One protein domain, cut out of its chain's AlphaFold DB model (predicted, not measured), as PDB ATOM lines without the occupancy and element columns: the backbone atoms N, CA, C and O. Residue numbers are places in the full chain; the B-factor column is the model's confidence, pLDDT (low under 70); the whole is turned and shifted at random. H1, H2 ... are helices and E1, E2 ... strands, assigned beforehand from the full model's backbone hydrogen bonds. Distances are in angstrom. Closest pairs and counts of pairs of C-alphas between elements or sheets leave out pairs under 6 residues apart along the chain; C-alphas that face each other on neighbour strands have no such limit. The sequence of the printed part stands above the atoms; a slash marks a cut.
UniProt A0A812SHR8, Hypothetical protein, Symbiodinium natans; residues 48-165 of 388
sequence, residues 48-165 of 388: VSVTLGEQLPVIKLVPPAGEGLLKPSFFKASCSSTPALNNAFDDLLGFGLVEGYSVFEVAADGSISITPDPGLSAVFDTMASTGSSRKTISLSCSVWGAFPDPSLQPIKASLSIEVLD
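AT A GLANCE: This is residues 48 to 165 of the 388 residues of the protein "Hypothetical protein" of Symbiodinium natans (UniProt A0A812SHR8). Two four-stranded sheets stand face to face as an elongated sandwich, a long, twisted one of E1, E8, E7 and E2 and a shorter one of E3, E4, E5 and E6, with the strands of both running roughly along the rod. The short helix H1 sits at one end and grazes both sheets; residues 128 to 133 stick out at that end, and residues 64 to 69 stick out at the other. The printed part has 118 residues and is mostly strand, in the order E1 E2 E3 E4 E5 E6 H1 E7 E8; the first sheet runs E1 E8 E7 E2 and is mixed, the second runs E3 E4 E5 E6 and is antiparallel. It is only just compact, close to loose, with a radius of gyration of the C-alphas of 15.7 A, and spans 53 by 24 by 20 A.

HOW THE PARTS SIT: E1, residues 48 to 51, is an edge strand, parallel to E8, residues 155 to 164, with N 50 and O 162 2.8 A apart. E8 and E7, residues 136 to 146, form a hairpin, with N 139 and O 161 2.7 A apart. E7 is antiparallel to the other edge strand, E2, residues 74 to 82, with N 78 and O 142 3.0 A apart. E3, residues 87 to 90, E4, residues 95 to 98, E5, residues 101 to 106, and E6, residues 112 to 114, form a meander, each strand the antiparallel neighbour of the one before; N 88 and O 97 are 3.0 A apart, N 96 and O 104 2.8 A, and N 105 and O 113 2.8 A. The facing parts of the two sheets are 8.0 A centre to centre, their planes 22 degrees apart. The closest C-alphas of E2 and E3 are those of Ser 78 and Phe 89, 6.3 A apart. H1, residues 118 to 126, only grazes both sheets; its closest C-alpha pair with E5 is Leu 120 and Tyr 101, 6.0 A. In H1, 3 of 5 O i to N i+4 pairs are within hydrogen-bond range.

IN THESE COORDINATES: E1 begins at C-alpha 48, (177.935, 123.845, 75.374). E2 is 27.0 A long, E5 15.1 A and H1 14.6 A. E7, the longest strand by residues, measures 31.1 A from C-alpha 136 at (169.232, 132.299, 78.100). E8 measures 29.4 A and ends at C-alpha 164, (168.059, 127.863, 77.033).

THE WHOLE: The two C-alphas farthest apart are those of Gly 68 and Gly 131, 53.7 A. The printed part has no cut. The link from E1 to E2, 22 residues, is long. Mean pLDDT of the printed part is 93.1; residues 129 to 133 are under 70.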
ATOM      1  N   VAL A  48     179.116 124.667  75.644       85.50
ATOM      2  CA  VAL A  48     177.935 123.845  75.374       85.50
ATOM      3  C   VAL A  48     176.664 124.652  75.580       85.50
ATOM      4  O   VAL A  48     176.619 125.562  76.406       85.50
ATOM      5  N   SER A  49     175.622 124.290  74.838       88.31
ATOM      6  CA  SER A  49     174.294 124.884  74.940       88.31
ATOM      7  C   SER A  49     173.268 123.768  75.098       88.31
ATOM      8  O   SER A  49     173.367 122.745  74.420       88.31
ATOM      9  N   VAL A  50     172.328 123.930  76.026       85.69
ATOM     10  CA  VAL A  50     171.341 122.915  76.404       85.69
ATOM     11  C   VAL A  50     169.973 123.555  76.607       85.69
ATOM     12  O   VAL A  50     169.848 124.604  77.238       85.69
ATOM     13  N   THR A  51     168.924 122.924  76.089       87.25
ATOM     14  CA  THR A  51     167.542 123.341  76.352       87.25
ATOM     15  C   THR A  51     167.035 122.741  77.661       87.25
ATOM     16  O   THR A  51     167.359 121.607  78.002       87.25
ATOM     17  N   LEU A  52     166.175 123.463  78.384       90.88
ATOM     18  CA  LEU A  52     165.435 122.892  79.512       90.88
ATOM     19  C   LEU A  52     164.708 121.590  79.148       90.88
ATOM     20  O   LEU A  52     163.887 121.561  78.230       90.88
ATOM     21  N   GLY A  53     164.953 120.541  79.936       84.81
ATOM     22  CA  GLY A  53     164.387 119.208  79.721       84.81
ATOM     23  C   GLY A  53     165.216 118.311  78.797       84.81
ATOM     24  O   GLY A  53     164.861 117.148  78.621       84.81
ATOM     25  N   GLU A  54     166.318 118.816  78.240       81.81
ATOM     26  CA  GLU A  54     167.296 118.013  77.509       81.81
ATOM     27  C   GLU A  54     168.467 117.600  78.406       81.81
ATOM     28  O   GLU A  54     168.798 118.250  79.399       81.81
ATOM     29  N   GLN A  55     169.120 116.510  78.012       87.12
ATOM     30  CA  GLN A  55     170.352 116.028  78.617       87.12
ATOM     31  C   GLN A  55     171.429 115.951  77.538       87.12
ATOM     32  O   GLN A  55     171.238 115.302  76.507       87.12
ATOM     33  N   LEU A  56     172.571 116.594  77.781       76.19
ATOM     34  CA  LEU A  56     173.716 116.498  76.878       76.19
ATOM     35  C   LEU A  56     174.520 115.213  77.125       76.19
ATOM     36  O   LEU A  56     174.545 114.701  78.250       76.19
ATOM     37  N   PRO A  57     175.239 114.703  76.106       83.88
ATOM     38  CA  PRO A  57     176.262 113.689  76.317       83.88
ATOM     39  C   PRO A  57     177.293 114.143  77.358       83.88
ATOM     40  O   PRO A  57     177.667 115.314  77.409       83.88
ATOM     41  N   VAL A  58     177.775 113.199  78.167       91.56
ATOM     42  CA  VAL A  58     178.778 113.464  79.209       91.56
ATOM     43  C   VAL A  58     180.064 114.002  78.580       91.56
ATOM     44  O   VAL A  58     180.655 113.346  77.721       91.56
ATOM     45  N   ILE A  59     180.521 115.161  79.055       90.19
ATOM     46  CA  ILE A  59     181.765 115.800  78.626       90.19
ATOM     47  C   ILE A  59     182.924 115.141  79.367       90.19
ATOM     48  O   ILE A  59     182.999 115.186  80.600       90.19
ATOM     49  N   LYS A  60     183.849 114.532  78.625       94.88
ATOM     50  CA  LYS A  60     184.976 113.814  79.224       94.88
ATOM     51  C   LYS A  60     186.223 114.684  79.316       94.88
ATOM     52  O   LYS A  60     186.448 115.595  78.516       94.88
ATOM     53  N   LEU A  61     187.055 114.355  80.299       96.25
ATOM     54  CA  LEU A  61     188.423 114.852  80.378       96.25
ATOM     55  C   LEU A  61     189.284 114.171  79.316       96.25
ATOM     56  O   LEU A  61     189.270 112.947  79.182       96.25
ATOM     57  N   VAL A  62     190.090 114.969  78.628       95.44
ATOM     58  CA  VAL A  62     191.131 114.510  77.714       95.44
ATOM     59  C   VAL A  62     192.391 114.236  78.540       95.44
ATOM     60  O   VAL A  62     192.949 115.174  79.118       95.44
ATOM     61  N   PRO A  63     192.858 112.976  78.638       94.62
ATOM     62  CA  PRO A  63     194.078 112.671  79.370       94.62
ATOM     63  C   PRO A  63     195.283 113.377  78.727       94.62
ATOM     64  O   PRO A  63     195.415 113.350  77.500       94.62
ATOM     65  N   PRO A  64     196.184 113.990  79.516       94.12
ATOM     66  CA  PRO A  64     197.400 114.579  78.975       94.12
ATOM     67  C   PRO A  64     198.304 113.505  78.358       94.12
ATOM     68  O   PRO A  64     198.305 112.346  78.776       94.12
ATOM     69  N   ALA A  65     199.114 113.902  77.375       91.00
ATOM     70  CA  ALA A  65     200.109 113.016  76.786       91.00
ATOM     71  C   ALA A  65     201.170 112.640  77.835       91.00
ATOM     72  O   ALA A  65     201.920 113.491  78.311       91.00
ATOM     73  N   GLY A  66     201.236 111.357  78.189       82.88
ATOM     74  CA  GLY A  66     202.198 110.829  79.152       82.88
ATOM     75  C   GLY A  66     201.595 109.714  79.995       82.88
ATOM     76  O   GLY A  66     200.532 109.866  80.591       82.88
ATOM     77  N   GLU A  67     202.279 108.577  80.056       81.75
ATOM     78  CA  GLU A  67     201.898 107.496  80.964       81.75
ATOM     79  C   GLU A  67     202.197 107.887  82.419       81.75
ATOM     80  O   GLU A  67     203.059 108.717  82.680       81.75
ATOM     81  N   GLY A  68     201.489 107.300  83.386       82.94
ATOM     82  CA  GLY A  68     201.854 107.382  84.808       82.94
ATOM     83  C   GLY A  68     201.697 108.745  85.497       82.94
ATOM     84  O   GLY A  68     202.065 108.848  86.669       82.94
ATOM     85  N   LEU A  69     201.150 109.757  84.815       90.38
ATOM     86  CA  LEU A  69     200.863 111.066  85.405       90.38
ATOM     87  C   LEU A  69     199.745 110.961  86.451       90.38
ATOM     88  O   LEU A  69     198.723 110.306  86.229       90.38
ATOM     89  N   LEU A  70     199.919 111.637  87.587       92.75
ATOM     90  CA  LEU A  70     198.926 111.681  88.655       92.75
ATOM     91  C   LEU A  70     197.731 112.523  88.214       92.75
ATOM     92  O   LEU A  70     197.859 113.727  87.998       92.75
ATOM     93  N   LYS A  71     196.572 111.872  88.108       95.38
ATOM     94  CA  LYS A  71     195.272 112.506  87.886       95.38
ATOM     95  C   LYS A  71     194.784 113.171  89.186       95.38
ATOM     96  O   LYS A  71     194.999 112.598  90.258       95.38
ATOM     97  N   PRO A  72     194.107 114.331  89.121       97.06
ATOM     98  CA  PRO A  72     193.425 114.896  90.282       97.06
ATOM     99  C   PRO A  72     192.428 113.913  90.903       97.06
ATOM    100  O   PRO A  72     191.824 113.102  90.202       97.06
ATOM    101  N   SER A  73     192.263 113.989  92.221       96.44
ATOM    102  CA  SER A  73     191.367 113.100  92.976       96.44
ATOM    103  C   SER A  73     190.045 113.760  93.346       96.44
ATOM    104  O   SER A  73     189.085 113.060  93.646       96.44
ATOM    105  N   PHE A  74     189.997 115.092  93.330       96.31
ATOM    106  CA  PHE A  74     188.809 115.862  93.671       96.31
ATOM    107  C   PHE A  74     188.575 116.918  92.607       96.31
ATOM    108  O   PHE A  74     189.524 117.579  92.176       96.31
ATOM    109  N   PHE A  75     187.317 117.089  92.226       97.94
ATOM    110  CA  PHE A  75     186.908 118.081  91.248       97.94
ATOM    111  C   PHE A  75     185.884 119.017  91.876       97.94
ATOM    112  O   PHE A  75     185.010 118.580  92.617       97.94
ATOM    113  N   LYS A  76     186.032 120.314  91.613       97.88
ATOM    114  CA  LYS A  76     185.132 121.363  92.102       97.88
ATOM    115  C   LYS A  76     184.829 122.337  90.987       97.88
ATOM    116  O   LYS A  76     185.682 122.542  90.126       97.88
ATOM    117  N   ALA A  77     183.672 122.984  91.026       98.19
ATOM    118  CA  ALA A  77     183.331 124.024  90.067       98.19
ATOM    119  C   ALA A  77     182.821 125.293  90.752       98.19
ATOM    120  O   ALA A  77     182.386 125.291  91.897       98.19
ATOM    121  N   SER A  78     182.898 126.407  90.036       97.94
ATOM    122  CA  SER A  78     182.307 127.682  90.430       97.94
ATOM    123  C   SER A  78     181.976 128.439  89.165       97.94
ATOM    124  O   SER A  78     182.800 128.501  88.250       97.94
ATOM    125  N   CYS A  79     180.775 128.997  89.115       98.25
ATOM    126  CA  CYS A  79     180.264 129.675  87.939       98.25
ATOM    127  C   CYS A  79     179.764 131.068  88.300       98.25
ATOM    128  O   CYS A  79     179.124 131.268  89.335       98.25
ATOM    129  N   SER A  80     180.006 132.018  87.406       98.06
ATOM    130  CA  SER A  80     179.211 133.240  87.329       98.06
ATOM    131  C   SER A  80     178.091 133.049  86.308       98.06
ATOM    132  O   SER A  80     178.257 132.305  85.343       98.06
ATOM    133  N   SER A  81     176.953 133.710  86.517       97.62
ATOM    134  CA  SER A  81     175.798 133.637  85.620       97.62
ATOM    135  C   SER A  81     175.478 134.997  85.008       97.62
ATOM    136  O   SER A  81     175.696 136.045  85.619       97.62
ATOM    137  N   THR A  82     174.976 134.964  83.777       96.25
ATOM    138  CA  THR A  82     174.342 136.092  83.092       96.25
ATOM    139  C   THR A  82     172.943 135.656  82.645       96.25
ATOM    140  O   THR A  82     172.851 134.719  81.854       96.25
ATOM    141  N   PRO A  83     171.856 136.295  83.123       94.44
ATOM    142  CA  PRO A  83     171.838 137.388  84.104       94.44
ATOM    143  C   PRO A  83     172.421 136.972  85.463       94.44
ATOM    144  O   PRO A  83     172.588 135.784  85.725       94.44
ATOM    145  N   ALA A  84     172.743 137.954  86.310       96.44
ATOM    146  CA  ALA A  84     173.296 137.705  87.639       96.44
ATOM    147  C   ALA A  84     172.253 137.012  88.531       96.44
ATOM    148  O   ALA A  84     171.356 137.660  89.070       96.44
ATOM    149  N   LEU A  85     172.380 135.693  88.645       96.56
ATOM    150  CA  LEU A  85     171.553 134.807  89.461       96.56
ATOM    151  C   LEU A  85     172.393 134.213  90.594       96.56
ATOM    152  O   LEU A  85     173.623 134.144  90.506       96.56
ATOM    153  N   ASN A  86     171.730 133.752  91.648       97.25
ATOM    154  CA  ASN A  86     172.387 133.017  92.718       97.25
ATOM    155  C   ASN A  86     172.880 131.677  92.176       97.25
ATOM    156  O   ASN A  86     172.074 130.828  91.801       97.25
ATOM    157  N   ASN A  87     174.194 131.465  92.174       97.12
ATOM    158  CA  ASN A  87     174.778 130.177  91.816       97.12
ATOM    159  C   ASN A  87     175.528 129.606  93.014       97.12
ATOM    160  O   ASN A  87     176.183 130.340  93.758       97.12
ATOM    161  N   ALA A  88     175.468 128.294  93.173       97.94
ATOM    162  CA  ALA A  88     176.211 127.570  94.192       97.94
ATOM    163  C   ALA A  88     176.758 126.269  93.606       97.94
ATOM    164  O   ALA A  88     176.240 125.761  92.615       97.94
ATOM    165  N   PHE A  89     177.804 125.733  94.223       98.25
ATOM    166  CA  PHE A  89     178.296 124.396  93.921       98.25
ATOM    167  C   PHE A  89     178.253 123.566  95.199       98.25
ATOM    168  O   PHE A  89     178.790 123.983  96.228       98.25
ATOM    169  N   ASP A  90     177.576 122.425  95.142       97.81
ATOM    170  CA  ASP A  90     177.531 121.456  96.228       97.81
ATOM    171  C   ASP A  90     178.740 120.525  96.102       97.81
ATOM    172  O   ASP A  90     178.767 119.626  95.265       97.81
ATOM    173  N   ASP A  91     179.752 120.747  96.941       95.44
ATOM    174  CA  ASP A  91     180.985 119.951  96.956       95.44
ATOM    175  C   ASP A  91     180.758 118.470  97.322       95.44
ATOM    176  O   ASP A  91     181.609 117.635  97.012       95.44
ATOM    177  N   LEU A  92     179.664 118.135  98.019       95.56
ATOM    178  CA  LEU A  92     179.378 116.767  98.454       95.56
ATOM    179  C   LEU A  92     178.716 115.961  97.336       95.56
ATOM    180  O   LEU A  92     179.038 114.787  97.156       95.56
ATOM    181  N   LEU A  93     177.790 116.588  96.612       96.88
ATOM    182  CA  LEU A  93     177.051 115.955  95.520       96.88
ATOM    183  C   LEU A  93     177.699 116.168  94.146       96.88
ATOM    184  O   LEU A  93     177.390 115.441  93.211       96.88
ATOM    185  N   GLY A  94     178.582 117.156  94.016       97.75
ATOM    186  CA  GLY A  94     179.178 117.551  92.743       97.75
ATOM    187  C   GLY A  94     178.239 118.368  91.851       97.75
ATOM    188  O   GLY A  94     178.508 118.489  90.659       97.75
ATOM    189  N   PHE A  95     177.147 118.929  92.382       98.38
ATOM    190  CA  PHE A  95     176.147 119.648  91.585       98.38
ATOM    191  C   PHE A  95     176.399 121.154  91.516       98.38
ATOM    192  O   PHE A  95     176.591 121.821  92.532       98.38
ATOM    193  N   GLY A  96     176.310 121.709  90.310       98.31
ATOM    194  CA  GLY A  96     176.163 123.139  90.078       98.31
ATOM    195  C   GLY A  96     174.694 123.543  90.109       98.31
ATOM    196  O   GLY A  96     173.894 123.034  89.326       98.31
ATOM    197  N   LEU A  97     174.353 124.470  91.001       98.44
ATOM    198  CA  LEU A  97     172.998 124.956  91.232       98.44
ATOM    199  C   LEU A  97     172.845 126.403  90.752       98.44
ATOM    200  O   LEU A  97     173.728 127.229  90.986       98.44
ATOM    201  N   VAL A  98     171.694 126.722  90.161       98.12
ATOM    202  CA  VAL A  98     171.253 128.081  89.808       98.12
ATOM    203  C   VAL A  98     169.886 128.322  90.441       98.12
ATOM    204  O   VAL A  98     168.946 127.579  90.181       98.12
ATOM    205  N   GLU A  99     169.779 129.326  91.312       97.50
ATOM    206  CA  GLU A  99     168.585 129.608  92.130       97.50
ATOM    207  C   GLU A  99     168.044 128.364  92.867       97.50
ATOM    208  O   GLU A  99     166.841 128.195  93.054       97.50
ATOM    209  N   GLY A 100     168.946 127.461  93.271       97.44
ATOM    210  CA  GLY A 100     168.612 126.204  93.949       97.44
ATOM    211  C   GLY A 100     168.262 125.025  93.032       97.44
ATOM    212  O   GLY A 100     168.085 123.920  93.534       97.44
ATOM    213  N   TYR A 101     168.211 125.219  91.712       98.00
ATOM    214  CA  TYR A 101     167.944 124.167  90.726       98.00
ATOM    215  C   TYR A 101     169.243 123.609  90.139       98.00
ATOM    216  O   TYR A 101     170.150 124.376  89.819       98.00
ATOM    217  N   SER A 102     169.337 122.288  89.968       98.00
ATOM    218  CA  SER A 102     170.522 121.654  89.374       98.00
ATOM    219  C   SER A 102     170.668 122.001  87.892       98.00
ATOM    220  O   SER A 102     169.684 122.032  87.158       98.00
ATOM    221  N   VAL A 103     171.895 122.270  87.444       98.06
ATOM    222  CA  VAL A 103     172.218 122.523  86.031       98.06
ATOM    223  C   VAL A 103     173.214 121.506  85.485       98.06
ATOM    224  O   VAL A 103     173.065 121.023  84.361       98.06
ATOM    225  N   PHE A 104     174.237 121.182  86.270       98.31
ATOM    226  CA  PHE A 104     175.285 120.250  85.875       98.31
ATOM    227  C   PHE A 104     175.828 119.485  87.082       98.31
ATOM    228  O   PHE A 104     175.691 119.923  88.221       98.31
ATOM    229  N   GLU A 105     176.486 118.363  86.817       98.50
ATOM    230  CA  GLU A 105     177.176 117.528  87.796       98.50
ATOM    231  C   GLU A 105     178.628 117.328  87.368       98.50
ATOM    232  O   GLU A 105     178.906 117.088  86.192       98.50
ATOM    233  N   VAL A 106     179.552 117.396  88.321       98.38
ATOM    234  CA  VAL A 106     180.954 117.023  88.146       98.38
ATOM    235  C   VAL A 106     181.189 115.708  88.878       98.38
ATOM    236  O   VAL A 106     181.195 115.658  90.106       98.38
ATOM    237  N   ALA A 107     181.398 114.638  88.119       98.12
ATOM    238  CA  ALA A 107     181.619 113.310  88.666       98.12
ATOM    239  C   ALA A 107     182.996 113.189  89.346       98.12
ATOM    240  O   ALA A 107     183.919 113.974  89.116       98.12
ATOM    241  N   ALA A 108     183.176 112.130  90.140       96.69
ATOM    242  CA  ALA A 108     184.436 111.850  90.837       96.69
ATOM    243  C   ALA A 108     185.630 111.622  89.889       96.69
ATOM    244  O   ALA A 108     186.783 111.827  90.268       96.69
ATOM    245  N   ASP A 109     185.376 111.201  88.649       96.75
ATOM    246  CA  ASP A 109     186.405 111.066  87.621       96.75
ATOM    247  C   ASP A 109     186.685 112.378  86.866       96.75
ATOM    248  O   ASP A 109     187.549 112.391  85.986       96.75
ATOM    249  N   GLY A 110     185.991 113.459  87.221       97.19
ATOM    250  CA  GLY A 110     186.086 114.778  86.616       97.19
ATOM    251  C   GLY A 110     185.305 114.932  85.316       97.19
ATOM    252  O   GLY A 110     185.421 115.976  84.689       97.19
ATOM    253  N   SER A 111     184.535 113.929  84.884       97.56
ATOM    254  CA  SER A 111     183.586 114.109  83.783       97.56
ATOM    255  C   SER A 111     182.416 115.002  84.204       97.56
ATOM    256  O   SER A 111     182.087 115.094  85.387       97.56
ATOM    257  N   ILE A 112     181.811 115.694  83.236       97.06
ATOM    258  CA  ILE A 112     180.737 116.659  83.494       97.06
ATOM    259  C   ILE A 112     179.470 116.213  82.772       97.06
ATOM    260  O   ILE A 112     179.479 116.020  81.555       97.06
ATOM    261  N   SER A 113     178.375 116.068  83.515       96.75
ATOM    262  CA  SER A 113     177.037 115.851  82.963       96.75
ATOM    263  C   SER A 113     176.241 117.155  83.050       96.75
ATOM    264  O   SER A 113     176.355 117.895  84.024       96.75
ATOM    265  N   ILE A 114     175.467 117.484  82.015       93.94
ATOM    266  CA  ILE A 114     174.683 118.724  81.968       93.94
ATOM    267  C   ILE A 114     173.237 118.345  81.702       93.94
ATOM    268  O   ILE A 114     172.900 117.859  80.621       93.94
ATOM    269  N   THR A 115     172.415 118.543  82.727       95.06
ATOM    270  CA  THR A 115     170.999 118.173  82.745       95.06
ATOM    271  C   THR A 115     170.253 119.226  83.564       95.06
ATOM    272  O   THR A 115     170.102 119.059  84.775       95.06
ATOM    273  N   PRO A 116     169.840 120.347  82.946       96.94
ATOM    274  CA  PRO A 116     169.116 121.394  83.651       96.94
ATOM    275  C   PRO A 116     167.802 120.884  84.241       96.94
ATOM    276  O   PRO A 116     166.988 120.280  83.539       96.94
ATOM    277  N   ASP A 117     167.583 121.164  85.522       97.12
ATOM    278  CA  ASP A 117     166.361 120.803  86.227       97.12
ATOM    279  C   ASP A 117     165.150 121.511  85.585       97.12
ATOM    280  O   ASP A 117     165.190 122.728  85.364       97.12
ATOM    281  N   PRO A 118     164.051 120.793  85.293       93.56
ATOM    282  CA  PRO A 118     162.856 121.393  84.701       93.56
ATOM    283  C   PRO A 118     162.270 122.559  85.513       93.56
ATOM    284  O   PRO A 118     161.676 123.467  84.933       93.56
ATOM    285  N   GLY A 119     162.452 122.569  86.836       95.62
ATOM    286  CA  GLY A 119     162.027 123.640  87.737       95.62
ATOM    287  C   GLY A 119     162.712 124.983  87.472       95.62
ATOM    288  O   GLY A 119     162.149 126.031  87.802       95.62
ATOM    289  N   LEU A 120     163.846 124.988  86.764       96.19
ATOM    290  CA  LEU A 120     164.508 126.206  86.298       96.19
ATOM    291  C   LEU A 120     163.614 127.022  85.335       96.19
ATOM    292  O   LEU A 120     163.832 128.221  85.159       96.19
ATOM    293  N   SER A 121     162.532 126.438  84.793       94.81
ATOM    294  CA  SER A 121     161.495 127.182  84.062       94.81
ATOM    295  C   SER A 121     160.900 128.334  84.879       94.81
ATOM    296  O   SER A 121     160.574 129.378  84.318       94.81
ATOM    297  N   ALA A 122     160.791 128.175  86.204       94.44
ATOM    298  CA  ALA A 122     160.297 129.223  87.094       94.44
ATOM    299  C   ALA A 122     161.225 130.448  87.102       94.44
ATOM    300  O   ALA A 122     160.747 131.579  87.145       94.44
ATOM    301  N   VAL A 123     162.540 130.233  87.000       95.62
ATOM    302  CA  VAL A 123     163.531 131.314  86.891       95.62
ATOM    303  C   VAL A 123     163.372 132.040  85.558       95.62
ATOM    304  O   VAL A 123     163.312 133.268  85.517       95.62
ATOM    305  N   PHE A 124     163.201 131.307  84.457       94.06
ATOM    306  CA  PHE A 124     162.922 131.944  83.169       94.06
ATOM    307  C   PHE A 124     161.602 132.714  83.160       94.06
ATOM    308  O   PHE A 124     161.507 133.756  82.507       94.06
ATOM    309  N   ASP A 125     160.583 132.262  83.891       91.31
ATOM    310  CA  ASP A 125     159.302 132.959  83.963       91.31
ATOM    311  C   ASP A 125     159.393 134.299  84.708       91.31
ATOM    312  O   ASP A 125     158.671 135.227  84.333       91.31
ATOM    313  N   THR A 126     160.313 134.453  85.667       91.94
ATOM    314  CA  THR A 126     160.547 135.730  86.373       91.94
ATOM    315  C   THR A 126     161.461 136.692  85.617       91.94
ATOM    316  O   THR A 126     161.359 137.904  85.810       91.94
ATOM    317  N   MET A 127     162.317 136.199  84.716       89.75
ATOM    318  CA  MET A 127     163.167 137.053  83.883       89.75
ATOM    319  C   MET A 127     162.324 137.997  83.010       89.75
ATOM    320  O   MET A 127     161.282 137.611  82.465       89.75
ATOM    321  N   ALA A 128     162.790 139.232  82.818       81.25
ATOM    322  CA  ALA A 128     162.152 140.166  81.894       81.25
ATOM    323  C   ALA A 128     162.173 139.604  80.460       81.25
ATOM    324  O   ALA A 128     163.157 139.008  80.023       81.25
ATOM    325  N   SER A 129     161.076 139.761  79.719       68.25
ATOM    326  CA  SER A 129     161.019 139.417  78.296       68.25
ATOM    327  C   SER A 129     161.651 140.548  77.483       68.25
ATOM    328  O   SER A 129     161.001 141.555  77.205       68.25
ATOM    329  N   THR A 130     162.924 140.411  77.116       58.56
ATOM    330  CA  THR A 130     163.604 141.344  76.208       58.56
ATOM    331  C   THR A 130     163.306 140.969  74.756       58.56
ATOM    332  O   THR A 130     164.158 140.443  74.049       58.56
ATOM    333  N   GLY A 131     162.073 141.209  74.311       63.25
ATOM    334  CA  GLY A 131     161.653 140.941  72.933       63.25
ATOM    335  C   GLY A 131     161.318 139.474  72.648       63.25
ATOM    336  O   GLY A 131     160.949 138.722  73.546       63.25
ATOM    337  N   SER A 132     161.395 139.094  71.370       62.81
ATOM    338  CA  SER A 132     160.995 137.780  70.845       62.81
ATOM    339  C   SER A 132     162.072 136.697  70.959       62.81
ATOM    340  O   SER A 132     161.887 135.603  70.435       62.81
ATOM    341  N   SER A 133     163.208 136.985  71.600       67.62
ATOM    342  CA  SER A 133     164.311 136.035  71.709       67.62
ATOM    343  C   SER A 133     164.088 135.031  72.835       67.62
ATOM    344  O   SER A 133     163.595 135.369  73.915       67.62
ATOM    345  N   ARG A 134     164.549 133.803  72.596       81.31
ATOM    346  CA  ARG A 134     164.705 132.772  73.619       81.31
ATOM    347  C   ARG A 134     165.489 133.316  74.808       81.31
ATOM    348  O   ARG A 134     166.518 133.964  74.625       81.31
ATOM    349  N   LYS A 135     164.994 133.077  76.021       90.12
ATOM    350  CA  LYS A 135     165.730 133.461  77.225       90.12
ATOM    351  C   LYS A 135     166.873 132.487  77.453       90.12
ATOM    352  O   LYS A 135     166.707 131.278  77.291       90.12
ATOM    353  N   THR A 136     167.995 133.041  77.884       92.50
ATOM    354  CA  THR A 136     169.232 132.299  78.100       92.50
ATOM    355  C   THR A 136     169.799 132.642  79.466       92.50
ATOM    356  O   THR A 136     169.806 133.806  79.868       92.50
ATOM    357  N   ILE A 137     170.278 131.616  80.162       96.00
ATOM    358  CA  ILE A 137     171.156 131.742  81.321       96.00
ATOM    359  C   ILE A 137     172.533 131.257  80.872       96.00
ATOM    360  O   ILE A 137     172.722 130.071  80.612       96.00
ATOM    361  N   SER A 138     173.489 132.171  80.764       97.06
ATOM    362  CA  SER A 138     174.872 131.850  80.414       97.06
ATOM    363  C   SER A 138     175.696 131.699  81.687       97.06
ATOM    364  O   SER A 138     175.804 132.641  82.471       97.06
ATOM    365  N   LEU A 139     176.297 130.532  81.888       98.06
ATOM    366  CA  LEU A 139     177.191 130.221  82.994       98.06
ATOM    367  C   LEU A 139     178.639 130.207  82.501       98.06
ATOM    368  O   LEU A 139     178.988 129.446  81.601       98.06
ATOM    369  N   SER A 140     179.491 131.018  83.120       98.31
ATOM    370  CA  SER A 140     180.938 130.985  82.914       98.31
ATOM    371  C   SER A 140     181.580 130.276  84.100       98.31
ATOM    372  O   SER A 140     181.740 130.851  85.179       98.31
ATOM    373  N   CYS A 141     181.883 128.995  83.916       98.25
ATOM    374  CA  CYS A 141     182.360 128.101  84.958       98.25
ATOM    375  C   CYS A 141     183.880 127.934  84.910       98.25
ATOM    376  O   CYS A 141     184.488 127.791  83.851       98.25
ATOM    377  N   SER A 142     184.500 127.895  86.083       98.38
ATOM    378  CA  SER A 142     185.851 127.379  86.288       98.38
ATOM    379  C   SER A 142     185.749 126.046  87.020       98.38
ATOM    380  O   SER A 142     185.067 125.957  88.037       98.38
ATOM    381  N   VAL A 143     186.409 125.016  86.496       98.19
ATOM    382  CA  VAL A 143     186.467 123.676  87.090       98.19
ATOM    383  C   VAL A 143     187.893 123.413  87.543       98.19
ATOM    384  O   VAL A 143     188.825 123.528  86.748       98.19
ATOM    385  N   TRP A 144     188.069 123.069  88.815       98.19
ATOM    386  CA  TRP A 144     189.357 122.777  89.433       98.19
ATOM    387  C   TRP A 144     189.507 121.291  89.709       98.19
ATOM    388  O   TRP A 144     188.575 120.649  90.180       98.19
ATOM    389  N   GLY A 145     190.708 120.776  89.475       98.00
ATOM    390  CA  GLY A 145     191.156 119.458  89.895       98.00
ATOM    391  C   GLY A 145     192.205 119.618  90.988       98.00
ATOM    392  O   GLY A 145     193.236 120.254  90.764       98.00
ATOM    393  N   ALA A 146     191.950 119.045  92.160       97.31
ATOM    394  CA  ALA A 146     192.869 119.048  93.290       97.31
ATOM    395  C   ALA A 146     193.514 117.671  93.495       97.31
ATOM    396  O   ALA A 146     192.908 116.621  93.253       97.31
ATOM    397  N   PHE A 147     194.757 117.688  93.968       95.81
ATOM    398  CA  PHE A 147     195.524 116.491  94.288       95.81
ATOM    399  C   PHE A 147     195.452 116.186  95.792       95.81
ATOM    400  O   PHE A 147     195.253 117.104  96.587       95.81
ATOM    401  N   PRO A 148     195.635 114.920  96.208       91.88
ATOM    402  CA  PRO A 148     195.668 114.557  97.626       91.88
ATOM    403  C   PRO A 148     196.819 115.206  98.402       91.88
ATOM    404  O   PRO A 148     196.702 115.429  99.603       91.88
ATOM    405  N   ASP A 149     197.938 115.478  97.725       91.50
ATOM    406  CA  ASP A 149     199.084 116.166  98.309       91.50
ATOM    407  C   ASP A 149     198.859 117.690  98.257       91.50
ATOM    408  O   ASP A 149     198.800 118.253  97.159       91.50
ATOM    409  N   PRO A 150     198.760 118.379  99.411       91.69
ATOM    410  CA  PRO A 150     198.502 119.817  99.466       91.69
ATOM    411  C   PRO A 150     199.666 120.673  98.943       91.69
ATOM    412  O   PRO A 150     199.492 121.873  98.742       91.69
ATOM    413  N   SER A 151     200.854 120.094  98.738       92.19
ATOM    414  CA  SER A 151     201.981 120.790  98.107       92.19
ATOM    415  C   SER A 151     201.805 120.950  96.591       92.19
ATOM    416  O   SER A 151     202.427 121.827  95.986       92.19
ATOM    417  N   LEU A 152     200.943 120.135  95.976       93.19
ATOM    418  CA  LEU A 152     200.640 120.205  94.554       93.19
ATOM    419  C   LEU A 152     199.560 121.257  94.294       93.19
ATOM    420  O   LEU A 152     198.499 121.267  94.916       93.19
ATOM    421  N   GLN A 153     199.827 122.141  93.335       95.12
ATOM    422  CA  GLN A 153     198.890 123.196  92.967       95.12
ATOM    423  C   GLN A 153     197.660 122.607  92.258       95.12
ATOM    424  O   GLN A 153     197.824 121.763  91.372       95.12
ATOM    425  N   PRO A 154     196.437 123.062  92.587       96.75
ATOM    426  CA  PRO A 154     195.251 122.703  91.824       96.75
ATOM    427  C   PRO A 154     195.370 123.166  90.371       96.75
ATOM    428  O   PRO A 154     195.832 124.273  90.087       96.75
ATOM    429  N   ILE A 155     194.892 122.336  89.451       97.62
ATOM    430  CA  ILE A 155     194.792 122.669  88.028       97.62
ATOM    431  C   ILE A 155     193.368 123.098  87.690       97.62
ATOM    432  O   ILE A 155     192.429 122.694  88.370       97.62
ATOM    433  N   LYS A 156     193.191 123.930  86.658       97.31
ATOM    434  CA  LYS A 156     191.876 124.476  86.290       97.31
ATOM    435  C   LYS A 156     191.608 124.434  84.790       97.31
ATOM    436  O   LYS A 156     192.544 124.510  83.998       97.31
ATOM    437  N   ALA A 157     190.331 124.383  84.430       97.94
ATOM    438  CA  ALA A 157     189.811 124.602  83.084       97.94
ATOM    439  C   ALA A 157     188.579 125.513  83.140       97.94
ATOM    440  O   ALA A 157     187.901 125.579  84.165       97.94
ATOM    441  N   SER A 158     188.296 126.199  82.037       97.62
ATOM    442  CA  SER A 158     187.087 127.010  81.884       97.62
ATOM    443  C   SER A 158     186.065 126.270  81.025       97.62
ATOM    444  O   SER A 158     186.442 125.645  80.034       97.62
ATOM    445  N   LEU A 159     184.790 126.368  81.389       96.19
ATOM    446  CA  LEU A 159     183.658 125.798  80.661       96.19
ATOM    447  C   LEU A 159     182.533 126.834  80.597       96.19
ATOM    448  O   LEU A 159     182.133 127.377  81.624       96.19
ATOM    449  N   SER A 160     182.017 127.094  79.403       96.62
ATOM    450  CA  SER A 160     180.829 127.921  79.197       96.62
ATOM    451  C   SER A 160     179.608 127.023  79.017       96.62
ATOM    452  O   SER A 160     179.625 126.137  78.166       96.62
ATOM    453  N   ILE A 161     178.554 127.232  79.804       95.38
ATOM    454  CA  ILE A 161     177.294 126.483  79.699       95.38
ATOM    455  C   ILE A 161     176.175 127.478  79.433       95.38
ATOM    456  O   ILE A 161     175.934 128.368  80.239       95.38
ATOM    457  N   GLU A 162     175.466 127.324  78.327       95.00
ATOM    458  CA  GLU A 162     174.259 128.093  78.043       95.00
ATOM    459  C   GLU A 162     173.029 127.232  78.286       95.00
ATOM    460  O   GLU A 162     172.849 126.198  77.646       95.00
ATOM    461  N   VAL A 163     172.174 127.662  79.208       95.06
ATOM    462  CA  VAL A 163     170.876 127.034  79.438       95.06
ATOM    463  C   VAL A 163     169.809 127.868  78.755       95.06
ATOM    464  O   VAL A 163     169.648 129.055  79.044       95.06
ATOM    465  N   LEU A 164     169.080 127.236  77.849       91.19
ATOM    466  CA  LEU A 164     168.059 127.863  77.033       91.19
ATOM    467  C   LEU A 164     166.666 127.479  77.534       91.19
ATOM    468  O   LEU A 164     166.367 126.300  77.740       91.19
ATOM    469  N   ASP A 165     165.784 128.467  77.663       91.81
ATOM    470  CA  ASP A 165     164.374 128.232  77.982       91.81
ATOM    471  C   ASP A 165     163.728 127.354  76.901       91.81
ATOM    472  O   ASP A 165     163.945 127.588  75.723       91.81
TER     473      ASP A 165